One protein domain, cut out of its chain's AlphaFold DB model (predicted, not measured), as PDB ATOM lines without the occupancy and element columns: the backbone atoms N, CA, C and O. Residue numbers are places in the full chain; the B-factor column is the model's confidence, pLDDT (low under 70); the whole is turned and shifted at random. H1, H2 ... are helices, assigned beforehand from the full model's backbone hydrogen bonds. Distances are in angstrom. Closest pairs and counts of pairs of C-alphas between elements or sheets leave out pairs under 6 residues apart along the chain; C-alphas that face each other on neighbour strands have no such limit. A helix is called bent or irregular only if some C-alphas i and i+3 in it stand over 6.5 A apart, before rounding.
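What this domain is: This is residues 141 to 229 of the 230 residues of a protein of viral metagenome (UniProt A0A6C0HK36). Two long helices, H1 and H3, run side by side but not closely packed, in opposite directions, as the two legs of a loose, elongated frame. At the end where H1 finishes and H3 begins, the short helix H2 and the unnamed stretch 186 to 199 make a small head; at the other end residues 141 to 151 of H1 and residues 221 to 229 stick out as free ends. The printed part has 89 residues with three named helices, H1, H2 and H3 in chain order, and no named strand; its class is all helix. The whole is loose, with a radius of gyration of the C-alphas of 17.1 A, and spans 53 by 29 by 17 A.

How they stand to each other: H1, residues 141 to 169, and H3, residues 200 to 228, are near each other: no pair of their C-alphas is within 8 A, but 19 pairs are within 10 A. H2, residues 174 to 185, only just touches H3, with 3 pairs of C-alphas within 8 A. The closest C-alphas of these two helices are those of Ala 180 and Tyr 203, 6.4 A apart. H2 touches H3 with residues 177 to 180 alone, and H3 touches H2 with residues 202 to 203 alone. H2 and H3 stand at a steep tilt of 50 degrees and run the same way, with their centres 19.8 A apart. H1 and H2 are apart, though they follow each other in the chain. In H1, H2 and H3 every backbone O i to N i+4 pair is within hydrogen-bond range.

Where its parts are: H1 begins at C-alpha 141, (-56.371, 9.830, 55.864), and ends at C-alpha 169, (-51.954, 12.606, 13.881), 42.3 A from first to last C-alpha; z falls along it. H3 measures 41.5 A and runs from C-alpha 200 at (-37.740, 22.482, 15.878) to C-alpha 228 at (-50.243, 20.151, 55.419); z rises along it. Between them in the chain is H2, 12 residues from Tyr 174 to Arg 185, 16.5 A from first to last C-alpha. H1, H2 and H3 are not bent.

The domain as a whole: The two C-alphas farthest apart are those of Glu 141 and Ile 193, 53.6 A. The C-alphas of the first and last printed residues, Glu 141 and Ala 229, are 15.5 A apart. Without the stretches that stand free, 69 residues remain, spanning 39 by 28 by 15 A. The printed part has no cut. The link from H1 to H2 is tight, with 4 residues, and the link from H2 to H3 is long, with 14. Mean pLDDT of the printed part is 75.5; it is under 70 in residues 190 to 201, residue 203, residue 220 and residues 224 to 229.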
ATOM      1  N   GLU A 141     -57.545   9.103  56.390       72.62
ATOM      2  CA  GLU A 141     -56.371   9.830  55.864       72.62
ATOM      3  C   GLU A 141     -55.658   9.005  54.783       72.62
ATOM      4  O   GLU A 141     -55.425   9.499  53.679       72.62
ATOM      5  N   GLU A 142     -55.424   7.713  55.033       74.94
ATOM      6  CA  GLU A 142     -54.827   6.798  54.047       74.94
ATOM      7  C   GLU A 142     -55.727   6.633  52.807       74.94
ATOM      8  O   GLU A 142     -55.248   6.575  51.667       74.94
ATOM      9  N   GLU A 143     -57.054   6.618  52.991       80.44
ATOM     10  CA  GLU A 143     -57.999   6.569  51.870       80.44
ATOM     11  C   GLU A 143     -57.975   7.863  51.033       80.44
ATOM     12  O   GLU A 143     -58.179   7.824  49.812       80.44
ATOM     13  N   GLN A 144     -57.722   9.018  51.657       76.31
ATOM     14  CA  GLN A 144     -57.574  10.294  50.952       76.31
ATOM     15  C   GLN A 144     -56.278  10.344  50.142       76.31
ATOM     16  O   GLN A 144     -56.333  10.658  48.949       76.31
ATOM     17  N   GLU A 145     -55.151   9.940  50.727       78.81
ATOM     18  CA  GLU A 145     -53.865   9.869  50.023       78.81
ATOM     19  C   GLU A 145     -53.940   8.962  48.789       78.81
ATOM     20  O   GLU A 145     -53.480   9.323  47.699       78.81
ATOM     21  N   TRP A 146     -54.595   7.804  48.919       80.88
ATOM     22  CA  TRP A 146     -54.800   6.898  47.791       80.88
ATOM     23  C   TRP A 146     -55.649   7.534  46.684       80.88
ATOM     24  O   TRP A 146     -55.305   7.445  45.501       80.88
ATOM     25  N   LYS A 147     -56.750   8.207  47.048       81.56
ATOM     26  CA  LYS A 147     -57.616   8.910  46.084       81.56
ATOM     27  C   LYS A 147     -56.862  10.015  45.351       81.56
ATOM     28  O   LYS A 147     -57.113  10.224  44.162       81.56
ATOM     29  N   ASP A 148     -55.953  10.710  46.019       82.81
ATOM     30  CA  ASP A 148     -55.163  11.774  45.403       82.81
ATOM     31  C   ASP A 148     -54.060  11.219  44.494       82.81
ATOM     32  O   ASP A 148     -53.894  11.694  43.365       82.81
ATOM     33  N   CYS A 149     -53.409  10.123  44.887       80.19
ATOM     34  CA  CYS A 149     -52.504   9.374  44.016       80.19
ATOM     35  C   CYS A 149     -53.220   8.848  42.752       80.19
ATOM     36  O   CYS A 149     -52.723   8.979  41.626       80.19
ATOM     37  N   GLU A 150     -54.442   8.324  42.895       87.00
ATOM     38  CA  GLU A 150     -55.246   7.856  41.762       87.00
ATOM     39  C   GLU A 150     -55.645   9.010  40.821       87.00
ATOM     40  O   GLU A 150     -55.635   8.868  39.594       87.00
ATOM     41  N   LYS A 151     -55.969  10.189  41.363       85.25
ATOM     42  CA  LYS A 151     -56.249  11.377  40.540       85.25
ATOM     43  C   LYS A 151     -55.015  11.800  39.746       85.25
ATOM     44  O   LYS A 151     -55.148  12.038  38.544       85.25
ATOM     45  N   ARG A 152     -53.835  11.850  40.377       80.19
ATOM     46  CA  ARG A 152     -52.567  12.214  39.719       80.19
ATOM     47  C   ARG A 152     -52.224  11.249  38.590       80.19
ATOM     48  O   ARG A 152     -52.004  11.672  37.457       80.19
ATOM     49  N   THR A 153     -52.288   9.946  38.853       80.19
ATOM     50  CA  THR A 153     -52.026   8.916  37.831       80.19
ATOM     51  C   THR A 153     -53.015   8.991  36.668       80.19
ATOM     52  O   THR A 153     -52.604   8.932  35.509       80.19
ATOM     53  N   ARG A 154     -54.311   9.215  36.932       83.25
ATOM     54  CA  ARG A 154     -55.311   9.419  35.869       83.25
ATOM     55  C   ARG A 154     -55.039  10.666  35.027       83.25
ATOM     56  O   ARG A 154     -55.305  10.630  33.826       83.25
ATOM     57  N   LYS A 155     -54.547  11.759  35.617       84.44
ATOM     58  CA  LYS A 155     -54.175  12.978  34.876       84.44
ATOM     59  C   LYS A 155     -52.981  12.723  33.959       84.44
ATOM     60  O   LYS A 155     -53.092  12.966  32.760       84.44
ATOM     61  N   VAL A 156     -51.909  12.129  34.489       83.25
ATOM     62  CA  VAL A 156     -50.720  11.753  33.704       83.25
ATOM     63  C   VAL A 156     -51.099  10.816  32.557       83.25
ATOM     64  O   VAL A 156     -50.687  11.038  31.423       83.25
ATOM     65  N   GLN A 157     -51.953   9.823  32.819       85.00
ATOM     66  CA  GLN A 157     -52.408   8.884  31.794       85.00
ATOM     67  C   GLN A 157     -53.246   9.557  30.697       85.00
ATOM     68  O   GLN A 157     -53.133   9.211  29.522       85.00
ATOM     69  N   LYS A 158     -54.115  10.513  31.050       87.56
ATOM     70  CA  LYS A 158     -54.874  11.280  30.051       87.56
ATOM     71  C   LYS A 158     -53.937  12.086  29.166       87.56
ATOM     72  O   LYS A 158     -54.038  12.001  27.947       87.56
ATOM     73  N   PHE A 159     -52.992  12.788  29.777       85.12
ATOM     74  CA  PHE A 159     -52.019  13.573  29.041       85.12
ATOM     75  C   PHE A 159     -51.137  12.702  28.137       85.12
ATOM     76  O   PHE A 159     -50.907  13.055  26.981       85.12
ATOM     77  N   SER A 160     -50.672  11.542  28.620       83.69
ATOM     78  CA  SER A 160     -49.871  10.628  27.799       83.69
ATOM     79  C   SER A 160     -50.651  10.155  26.577       83.69
ATOM     80  O   SER A 160     -50.094  10.092  25.484       83.69
ATOM     81  N   ASN A 161     -51.945   9.872  26.738       85.38
ATOM     82  CA  ASN A 161     -52.801   9.466  25.628       85.38
ATOM     83  C   ASN A 161     -52.986  10.610  24.617       85.38
ATOM     84  O   ASN A 161     -52.837  10.386  23.421       85.38
ATOM     85  N   GLU A 162     -53.214  11.842  25.077       87.00
ATOM     86  CA  GLU A 162     -53.317  13.020  24.200       87.00
ATOM     87  C   GLU A 162     -52.011  13.305  23.440       87.00
ATOM     88  O   GLU A 162     -52.035  13.700  22.274       87.00
ATOM     89  N   LEU A 163     -50.858  13.101  24.083       83.19
ATOM     90  CA  LEU A 163     -49.551  13.239  23.442       83.19
ATOM     91  C   LEU A 163     -49.363  12.186  22.340       83.19
ATOM     92  O   LEU A 163     -48.902  12.511  21.246       83.19
ATOM     93  N   VAL A 164     -49.736  10.934  22.617       85.12
ATOM     94  CA  VAL A 164     -49.681   9.839  21.641       85.12
ATOM     95  C   VAL A 164     -50.609  10.122  20.460       85.12
ATOM     96  O   VAL A 164     -50.184   9.972  19.314       85.12
ATOM     97  N   ASP A 165     -51.828  10.600  20.707       86.56
ATOM     98  CA  ASP A 165     -52.773  10.965  19.648       86.56
ATOM     99  C   ASP A 165     -52.214  12.082  18.750       86.56
ATOM    100  O   ASP A 165     -52.265  11.975  17.520       86.56
ATOM    101  N   ASP A 166     -51.595  13.112  19.332       82.88
ATOM    102  CA  ASP A 166     -50.952  14.197  18.579       82.88
ATOM    103  C   ASP A 166     -49.754  13.718  17.747       82.88
ATOM    104  O   ASP A 166     -49.550  14.175  16.614       82.88
ATOM    105  N   ILE A 167     -48.960  12.793  18.291       83.44
ATOM    106  CA  ILE A 167     -47.830  12.159  17.603       83.44
ATOM    107  C   ILE A 167     -48.322  11.359  16.392       83.44
ATOM    108  O   ILE A 167     -47.770  11.484  15.291       83.44
ATOM    109  N   LEU A 168     -49.381  10.567  16.580       83.12
ATOM    110  CA  LEU A 168     -49.974   9.740  15.533       83.12
ATOM    111  C   LEU A 168     -50.625  10.596  14.441       83.12
ATOM    112  O   LEU A 168     -50.435  10.323  13.252       83.12
ATOM    113  N   LEU A 169     -51.324  11.673  14.818       88.12
ATOM    114  CA  LEU A 169     -51.954  12.606  13.881       88.12
ATOM    115  C   LEU A 169     -50.919  13.301  12.984       88.12
ATOM    116  O   LEU A 169     -51.169  13.531  11.799       88.12
ATOM    117  N   LYS A 170     -49.736  13.602  13.531       82.94
ATOM    118  CA  LYS A 170     -48.635  14.261  12.810       82.94
ATOM    119  C   LYS A 170     -47.720  13.293  12.053       82.94
ATOM    120  O   LYS A 170     -46.839  13.761  11.336       82.94
ATOM    121  N   ARG A 171     -47.941  11.972  12.161       85.56
ATOM    122  CA  ARG A 171     -47.129  10.912  11.528       85.56
ATOM    123  C   ARG A 171     -45.622  11.093  11.753       85.56
ATOM    124  O   ARG A 171     -44.826  10.981  10.821       85.56
ATOM    125  N   ILE A 172     -45.233  11.399  12.986       82.94
ATOM    126  CA  ILE A 172     -43.821  11.592  13.328       82.94
ATOM    127  C   ILE A 172     -43.138  10.212  13.391       82.94
ATOM    128  O   ILE A 172     -43.605   9.348  14.134       82.94
ATOM    129  N   PRO A 173     -42.053   9.963  12.634       84.19
ATOM    130  CA  PRO A 173     -41.320   8.706  12.719       84.19
ATOM    131  C   PRO A 173     -40.607   8.584  14.070       84.19
ATOM    132  O   PRO A 173     -40.076   9.564  14.595       84.19
ATOM    133  N   TYR A 174     -40.534   7.360  14.598       82.56
ATOM    134  CA  TYR A 174     -39.943   7.068  15.909       82.56
ATOM    135  C   TYR A 174     -38.520   7.628  16.068       82.56
ATOM    136  O   TYR A 174     -38.218   8.230  17.093       82.56
ATOM    137  N   LYS A 175     -37.689   7.552  15.017       83.44
ATOM    138  CA  LYS A 175     -36.325   8.115  14.993       83.44
ATOM    139  C   LYS A 175     -36.278   9.603  15.375       83.44
ATOM    140  O   LYS A 175     -35.391  10.014  16.114       83.44
ATOM    141  N   LYS A 176     -37.246  10.407  14.914       81.88
ATOM    142  CA  LYS A 176     -37.326  11.846  15.233       81.88
ATOM    143  C   LYS A 176     -37.786  12.098  16.667       81.88
ATOM    144  O   LYS A 176     -37.285  13.002  17.322       81.88
ATOM    145  N   LEU A 177     -38.715  11.280  17.161       81.19
ATOM    146  CA  LEU A 177     -39.175  11.326  18.552       81.19
ATOM    147  C   LEU A 177     -38.066  10.964  19.535       81.19
ATOM    148  O   LEU A 177     -37.863  11.667  20.520       81.19
ATOM    149  N   LEU A 178     -37.336   9.891  19.240       82.94
ATOM    150  CA  LEU A 178     -36.216   9.439  20.050       82.94
ATOM    151  C   LEU A 178     -35.099  10.484  20.066       82.94
ATOM    152  O   LEU A 178     -34.601  10.814  21.134       82.94
ATOM    153  N   GLY A 179     -34.768  11.065  18.909       80.06
ATOM    154  CA  GLY A 179     -33.804  12.162  18.842       80.06
ATOM    155  C   GLY A 179     -34.221  13.376  19.670       80.06
ATOM    156  O   GLY A 179     -33.406  13.911  20.413       80.06
ATOM    157  N   ALA A 180     -35.503  13.756  19.619       77.06
ATOM    158  CA  ALA A 180     -36.032  14.852  20.429       77.06
ATOM    159  C   ALA A 180     -36.008  14.569  21.940       77.06
ATOM    160  O   ALA A 180     -35.750  15.458  22.752       77.06
ATOM    161  N   TYR A 181     -36.254  13.323  22.337       80.88
ATOM    162  CA  TYR A 181     -36.137  12.905  23.730       80.88
ATOM    163  C   TYR A 181     -34.679  12.913  24.214       80.88
ATOM    164  O   TYR A 181     -34.375  13.415  25.295       80.88
ATOM    165  N   MET A 182     -33.764  12.382  23.405       80.75
ATOM    166  CA  MET A 182     -32.355  12.272  23.778       80.75
ATOM    167  C   MET A 182     -31.695  13.642  23.923       80.75
ATOM    168  O   MET A 182     -30.988  13.873  24.898       80.75
ATOM    169  N   SER A 183     -31.991  14.585  23.033       74.62
ATOM    170  CA  SER A 183     -31.453  15.948  23.121       74.62
ATOM    171  C   SER A 183     -32.043  16.770  24.271       74.62
ATOM    172  O   SER A 183     -31.335  17.582  24.861       74.62
ATOM    173  N   THR A 184     -33.317  16.564  24.630       74.12
ATOM    174  CA  THR A 184     -33.920  17.237  25.794       74.12
ATOM    175  C   THR A 184     -33.358  16.707  27.109       74.12
ATOM    176  O   THR A 184     -33.231  17.466  28.071       74.12
ATOM    177  N   ARG A 185     -33.009  15.416  27.174       78.38
ATOM    178  CA  ARG A 185     -32.538  14.785  28.411       78.38
ATOM    179  C   ARG A 185     -31.020  14.795  28.583       78.38
ATOM    180  O   ARG A 185     -30.562  14.879  29.722       78.38
ATOM    181  N   PHE A 186     -30.263  14.727  27.491       80.62
ATOM    182  CA  PHE A 186     -28.804  14.583  27.487       80.62
ATOM    183  C   PHE A 186     -28.146  15.541  26.476       80.62
ATOM    184  O   PHE A 186     -27.571  15.092  25.484       80.62
ATOM    185  N   PRO A 187     -28.204  16.864  26.715       75.75
ATOM    186  CA  PRO A 187     -27.648  17.854  25.793       75.75
ATOM    187  C   PRO A 187     -26.121  17.751  25.637       75.75
ATOM    188  O   PRO A 187     -25.596  18.090  24.583       75.75
ATOM    189  N   ASP A 188     -25.414  17.246  26.653       78.75
ATOM    190  CA  ASP A 188     -23.944  17.193  26.677       78.75
ATOM    191  C   ASP A 188     -23.349  16.016  25.882       78.75
ATOM    192  O   ASP A 188     -22.158  16.010  25.582       78.75
ATOM    193  N   LEU A 189     -24.161  15.002  25.560       72.62
ATOM    194  CA  LEU A 189     -23.730  13.785  24.860       72.62
ATOM    195  C   LEU A 189     -24.015  13.815  23.353       72.62
ATOM    196  O   LEU A 189     -23.624  12.886  22.650       72.62
ATOM    197  N   PHE A 190     -24.698  14.847  22.852       68.00
ATOM    198  CA  PHE A 190     -25.153  14.908  21.465       68.00
ATOM    199  C   PHE A 190     -24.686  16.199  20.781       68.00
ATOM    200  O   PHE A 190     -25.276  17.267  20.955       68.00
ATOM    201  N   ASP A 191     -23.639  16.095  19.958       60.44
ATOM    202  CA  ASP A 191     -23.187  17.200  19.112       60.44
ATOM    203  C   ASP A 191     -24.193  17.449  17.972       60.44
ATOM    204  O   ASP A 191     -24.451  16.610  17.110       60.44
ATOM    205  N   PHE A 192     -24.763  18.653  17.987       55.19
ATOM    206  CA  PHE A 192     -25.931  19.154  17.245       55.19
ATOM    207  C   PHE A 192     -25.855  19.151  15.699       55.19
ATOM    208  O   PHE A 192     -26.697  19.767  15.042       55.19
ATOM    209  N   ILE A 193     -24.853  18.526  15.078       55.16
ATOM    210  CA  ILE A 193     -24.496  18.818  13.678       55.16
ATOM    211  C   ILE A 193     -25.374  18.074  12.649       55.16
ATOM    212  O   ILE A 193     -25.522  18.570  11.532       55.16
ATOM    213  N   GLU A 194     -26.049  16.974  13.005       56.41
ATOM    214  CA  GLU A 194     -26.851  16.193  12.035       56.41
ATOM    215  C   GLU A 194     -28.375  16.202  12.232       56.41
ATOM    216  O   GLU A 194     -29.106  15.754  11.344       56.41
ATOM    217  N   PHE A 195     -28.900  16.768  13.321       56.50
ATOM    218  CA  PHE A 195     -30.352  16.881  13.500       56.50
ATOM    219  C   PHE A 195     -30.888  18.103  12.733       56.50
ATOM    220  O   PHE A 195     -30.902  19.234  13.213       56.50
ATOM    221  N   GLN A 196     -31.255  17.877  11.466       56.25
ATOM    222  CA  GLN A 196     -31.788  18.888  10.549       56.25
ATOM    223  C   GLN A 196     -32.965  19.685  11.151       56.25
ATOM    224  O   GLN A 196     -33.846  19.136  11.805       56.25
ATOM    225  N   ARG A 197     -33.016  20.980  10.794       55.69
ATOM    226  CA  ARG A 197     -34.008  22.042  11.114       55.69
ATOM    227  C   ARG A 197     -35.508  21.682  11.088       55.69
ATOM    228  O   ARG A 197     -36.338  22.519  11.436       55.69
ATOM    229  N   ASP A 198     -35.891  20.485  10.660       55.47
ATOM    230  CA  ASP A 198     -37.287  20.042  10.643       55.47
ATOM    231  C   ASP A 198     -37.809  19.631  12.029       55.47
ATOM    232  O   ASP A 198     -39.025  19.538  12.222       55.47
ATOM    233  N   ASP A 199     -36.917  19.428  13.001       62.66
ATOM    234  CA  ASP A 199     -37.285  18.925  14.324       62.66
ATOM    235  C   ASP A 199     -37.655  20.037  15.326       62.66
ATOM    236  O   ASP A 199     -38.354  19.756  16.295       62.66
ATOM    237  N   ASP A 200     -37.360  21.316  15.043       64.38
ATOM    238  CA  ASP A 200     -37.740  22.482  15.878       64.38
ATOM    239  C   ASP A 200     -39.258  22.553  16.151       64.38
ATOM    240  O   ASP A 200     -39.730  22.970  17.215       64.38
ATOM    241  N   LYS A 201     -40.067  22.103  15.183       68.50
ATOM    242  CA  LYS A 201     -41.526  22.012  15.337       68.50
ATOM    243  C   LYS A 201     -41.932  20.907  16.307       68.50
ATOM    244  O   LYS A 201     -42.918  21.070  17.012       68.50
ATOM    245  N   ILE A 202     -41.202  19.796  16.337       70.50
ATOM    246  CA  ILE A 202     -41.452  18.679  17.254       70.50
ATOM    247  C   ILE A 202     -40.998  19.073  18.661       70.50
ATOM    248  O   ILE A 202     -41.755  18.873  19.610       70.50
ATOM    249  N   TYR A 203     -39.840  19.729  18.781       69.50
ATOM    250  CA  TYR A 203     -39.344  20.281  20.041       69.50
ATOM    251  C   TYR A 203     -40.318  21.267  20.667       69.50
ATOM    252  O   TYR A 203     -40.710  21.075  21.807       69.50
ATOM    253  N   SER A 204     -40.795  22.260  19.913       72.88
ATOM    254  CA  SER A 204     -41.755  23.236  20.451       72.88
ATOM    255  C   SER A 204     -43.065  22.601  20.933       72.88
ATOM    256  O   SER A 204     -43.642  23.064  21.914       72.88
ATOM    257  N   ILE A 205     -43.531  21.522  20.294       71.88
ATOM    258  CA  ILE A 205     -44.713  20.779  20.757       71.88
ATOM    259  C   ILE A 205     -44.402  20.027  22.053       71.88
ATOM    260  O   ILE A 205     -45.187  20.108  22.996       71.88
ATOM    261  N   LEU A 206     -43.283  19.299  22.098       71.88
ATOM    262  CA  LEU A 206     -42.883  18.514  23.266       71.88
ATOM    263  C   LEU A 206     -42.584  19.414  24.465       71.88
ATOM    264  O   LEU A 206     -43.078  19.154  25.552       71.88
ATOM    265  N   GLU A 207     -41.850  20.502  24.266       73.62
ATOM    266  CA  GLU A 207     -41.474  21.453  25.309       73.62
ATOM    267  C   GLU A 207     -42.691  22.218  25.840       73.62
ATOM    268  O   GLU A 207     -42.855  22.342  27.053       73.62
ATOM    269  N   SER A 208     -43.602  22.649  24.958       78.19
ATOM    270  CA  SER A 208     -44.865  23.277  25.365       78.19
ATOM    271  C   SER A 208     -45.704  22.335  26.227       78.19
ATOM    272  O   SER A 208     -46.186  22.730  27.286       78.19
ATOM    273  N   LYS A 209     -45.845  21.075  25.806       77.00
ATOM    274  CA  LYS A 209     -46.649  20.077  26.514       77.00
ATOM    275  C   LYS A 209     -45.986  19.622  27.825       77.00
ATOM    276  O   LYS A 209     -46.661  19.565  28.849       77.00
ATOM    277  N   MET A 210     -44.676  19.386  27.840       76.06
ATOM    278  CA  MET A 210     -43.926  19.035  29.056       76.06
ATOM    279  C   MET A 210     -43.893  20.180  30.079       76.06
ATOM    280  O   MET A 210     -43.972  19.931  31.281       76.06
ATOM    281  N   SER A 211     -43.840  21.436  29.623       77.50
ATOM    282  CA  SER A 211     -43.928  22.608  30.508       77.50
ATOM    283  C   SER A 211     -45.303  22.727  31.170       77.50
ATOM    284  O   SER A 211     -45.395  23.081  32.339       77.50
ATOM    285  N   ILE A 212     -46.383  22.392  30.457       77.31
ATOM    286  CA  ILE A 212     -47.739  22.391  31.032       77.31
ATOM    287  C   ILE A 212     -47.850  21.342  32.145       77.31
ATOM    288  O   ILE A 212     -48.295  21.675  33.237       77.31
ATOM    289  N   LEU A 213     -47.365  20.116  31.915       72.50
ATOM    290  CA  LEU A 213     -47.365  19.074  32.948       72.50
ATOM    291  C   LEU A 213     -46.553  19.452  34.186       72.50
ATOM    292  O   LEU A 213     -46.979  19.190  35.304       72.50
ATOM    293  N   THR A 214     -45.360  20.010  33.990       74.19
ATOM    294  CA  THR A 214     -44.474  20.349  35.112       74.19
ATOM    295  C   THR A 214     -45.053  21.475  35.962       74.19
ATOM    296  O   THR A 214     -45.008  21.368  37.184       74.19
ATOM    297  N   ASN A 215     -45.689  22.475  35.345       77.31
ATOM    298  CA  ASN A 215     -46.399  23.528  36.074       77.31
ATOM    299  C   ASN A 215     -47.630  22.984  36.821       77.31
ATOM    300  O   ASN A 215     -47.826  23.320  37.982       77.31
ATOM    301  N   GLU A 216     -48.425  22.105  36.199       74.81
ATOM    302  CA  GLU A 216     -49.595  21.494  36.854       74.81
ATOM    303  C   GLU A 216     -49.206  20.601  38.045       74.81
ATOM    304  O   GLU A 216     -49.924  20.549  39.040       74.81
ATOM    305  N   ILE A 217     -48.059  19.917  37.972       71.38
ATOM    306  CA  ILE A 217     -47.531  19.115  39.086       71.38
ATOM    307  C   ILE A 217     -47.002  20.023  40.207       71.38
ATOM    308  O   ILE A 217     -47.265  19.751  41.376       71.38
ATOM    309  N   GLN A 218     -46.307  21.114  39.870       72.94
ATOM    310  CA  GLN A 218     -45.779  22.063  40.858       72.94
ATOM    311  C   GLN A 218     -46.886  22.815  41.612       72.94
ATOM    312  O   GLN A 218     -46.791  22.960  42.828       72.94
ATOM    313  N   GLU A 219     -47.958  23.236  40.930       76.00
ATOM    314  CA  GLU A 219     -49.108  23.884  41.581       76.00
ATOM    315  C   GLU A 219     -49.808  22.941  42.579       76.00
ATOM    316  O   GLU A 219     -50.187  23.366  43.671       76.00
ATOM    317  N   GLU A 220     -49.921  21.643  42.266       68.00
ATOM    318  CA  GLU A 220     -50.498  20.652  43.186       68.00
ATOM    319  C   GLU A 220     -49.591  20.318  44.377       68.00
ATOM    320  O   GLU A 220     -50.088  20.013  45.464       68.00
ATOM    321  N   GLU A 221     -48.270  20.336  44.189       72.75
ATOM    322  CA  GLU A 221     -47.312  20.152  45.283       72.75
ATOM    323  C   GLU A 221     -47.336  21.343  46.248       72.75
ATOM    324  O   GLU A 221     -47.309  21.141  47.465       72.75
ATOM    325  N   GLU A 222     -47.471  22.572  45.738       73.69
ATOM    326  CA  GLU A 222     -47.634  23.772  46.567       73.69
ATOM    327  C   GLU A 222     -48.980  23.790  47.311       73.69
ATOM    328  O   GLU A 222     -49.017  24.137  48.495       73.69
ATOM    329  N   GLU A 223     -50.078  23.366  46.675       71.00
ATOM    330  CA  GLU A 223     -51.403  23.298  47.309       71.00
ATOM    331  C   GLU A 223     -51.465  22.198  48.391       71.00
ATOM    332  O   GLU A 223     -52.002  22.424  49.480       71.00
ATOM    333  N   ALA A 224     -50.829  21.043  48.154       66.81
ATOM    334  CA  ALA A 224     -50.696  19.975  49.149       66.81
ATOM    335  C   ALA A 224     -49.786  20.380  50.326       66.81
ATOM    336  O   ALA A 224     -50.106  20.101  51.485       66.81
ATOM    337  N   ALA A 225     -48.680  21.084  50.060       69.06
ATOM    338  CA  ALA A 225     -47.799  21.604  51.104       69.06
ATOM    339  C   ALA A 225     -48.484  22.688  51.957       69.06
ATOM    340  O   ALA A 225     -48.288  22.729  53.172       69.06
ATOM    341  N   ALA A 226     -49.323  23.536  51.349       69.00
ATOM    342  CA  ALA A 226     -50.117  24.535  52.065       69.00
ATOM    343  C   ALA A 226     -51.204  23.899  52.950       69.00
ATOM    344  O   ALA A 226     -51.428  24.374  54.064       69.00
ATOM    345  N   ALA A 227     -51.838  22.814  52.492       61.75
ATOM    346  CA  ALA A 227     -52.827  22.065  53.270       61.75
ATOM    347  C   ALA A 227     -52.205  21.312  54.460       61.75
ATOM    348  O   ALA A 227     -52.829  21.228  55.511       61.75
ATOM    349  N   SER A 228     -50.967  20.821  54.327       59.34
ATOM    350  CA  SER A 228     -50.243  20.151  55.419       59.34
ATOM    351  C   SER A 228     -49.649  21.115  56.461       59.34
ATOM    352  O   SER A 228     -49.191  20.663  57.512       59.34
ATOM    353  N   ALA A 229     -49.603  22.421  56.175       59.81
ATOM    354  CA  ALA A 229     -49.056  23.451  57.066       59.81
ATOM    355  C   ALA A 229     -50.122  24.187  57.908       59.81
ATOM    356  O   ALA A 229     -49.757  25.021  58.744       59.81
TER     357      ALA A 229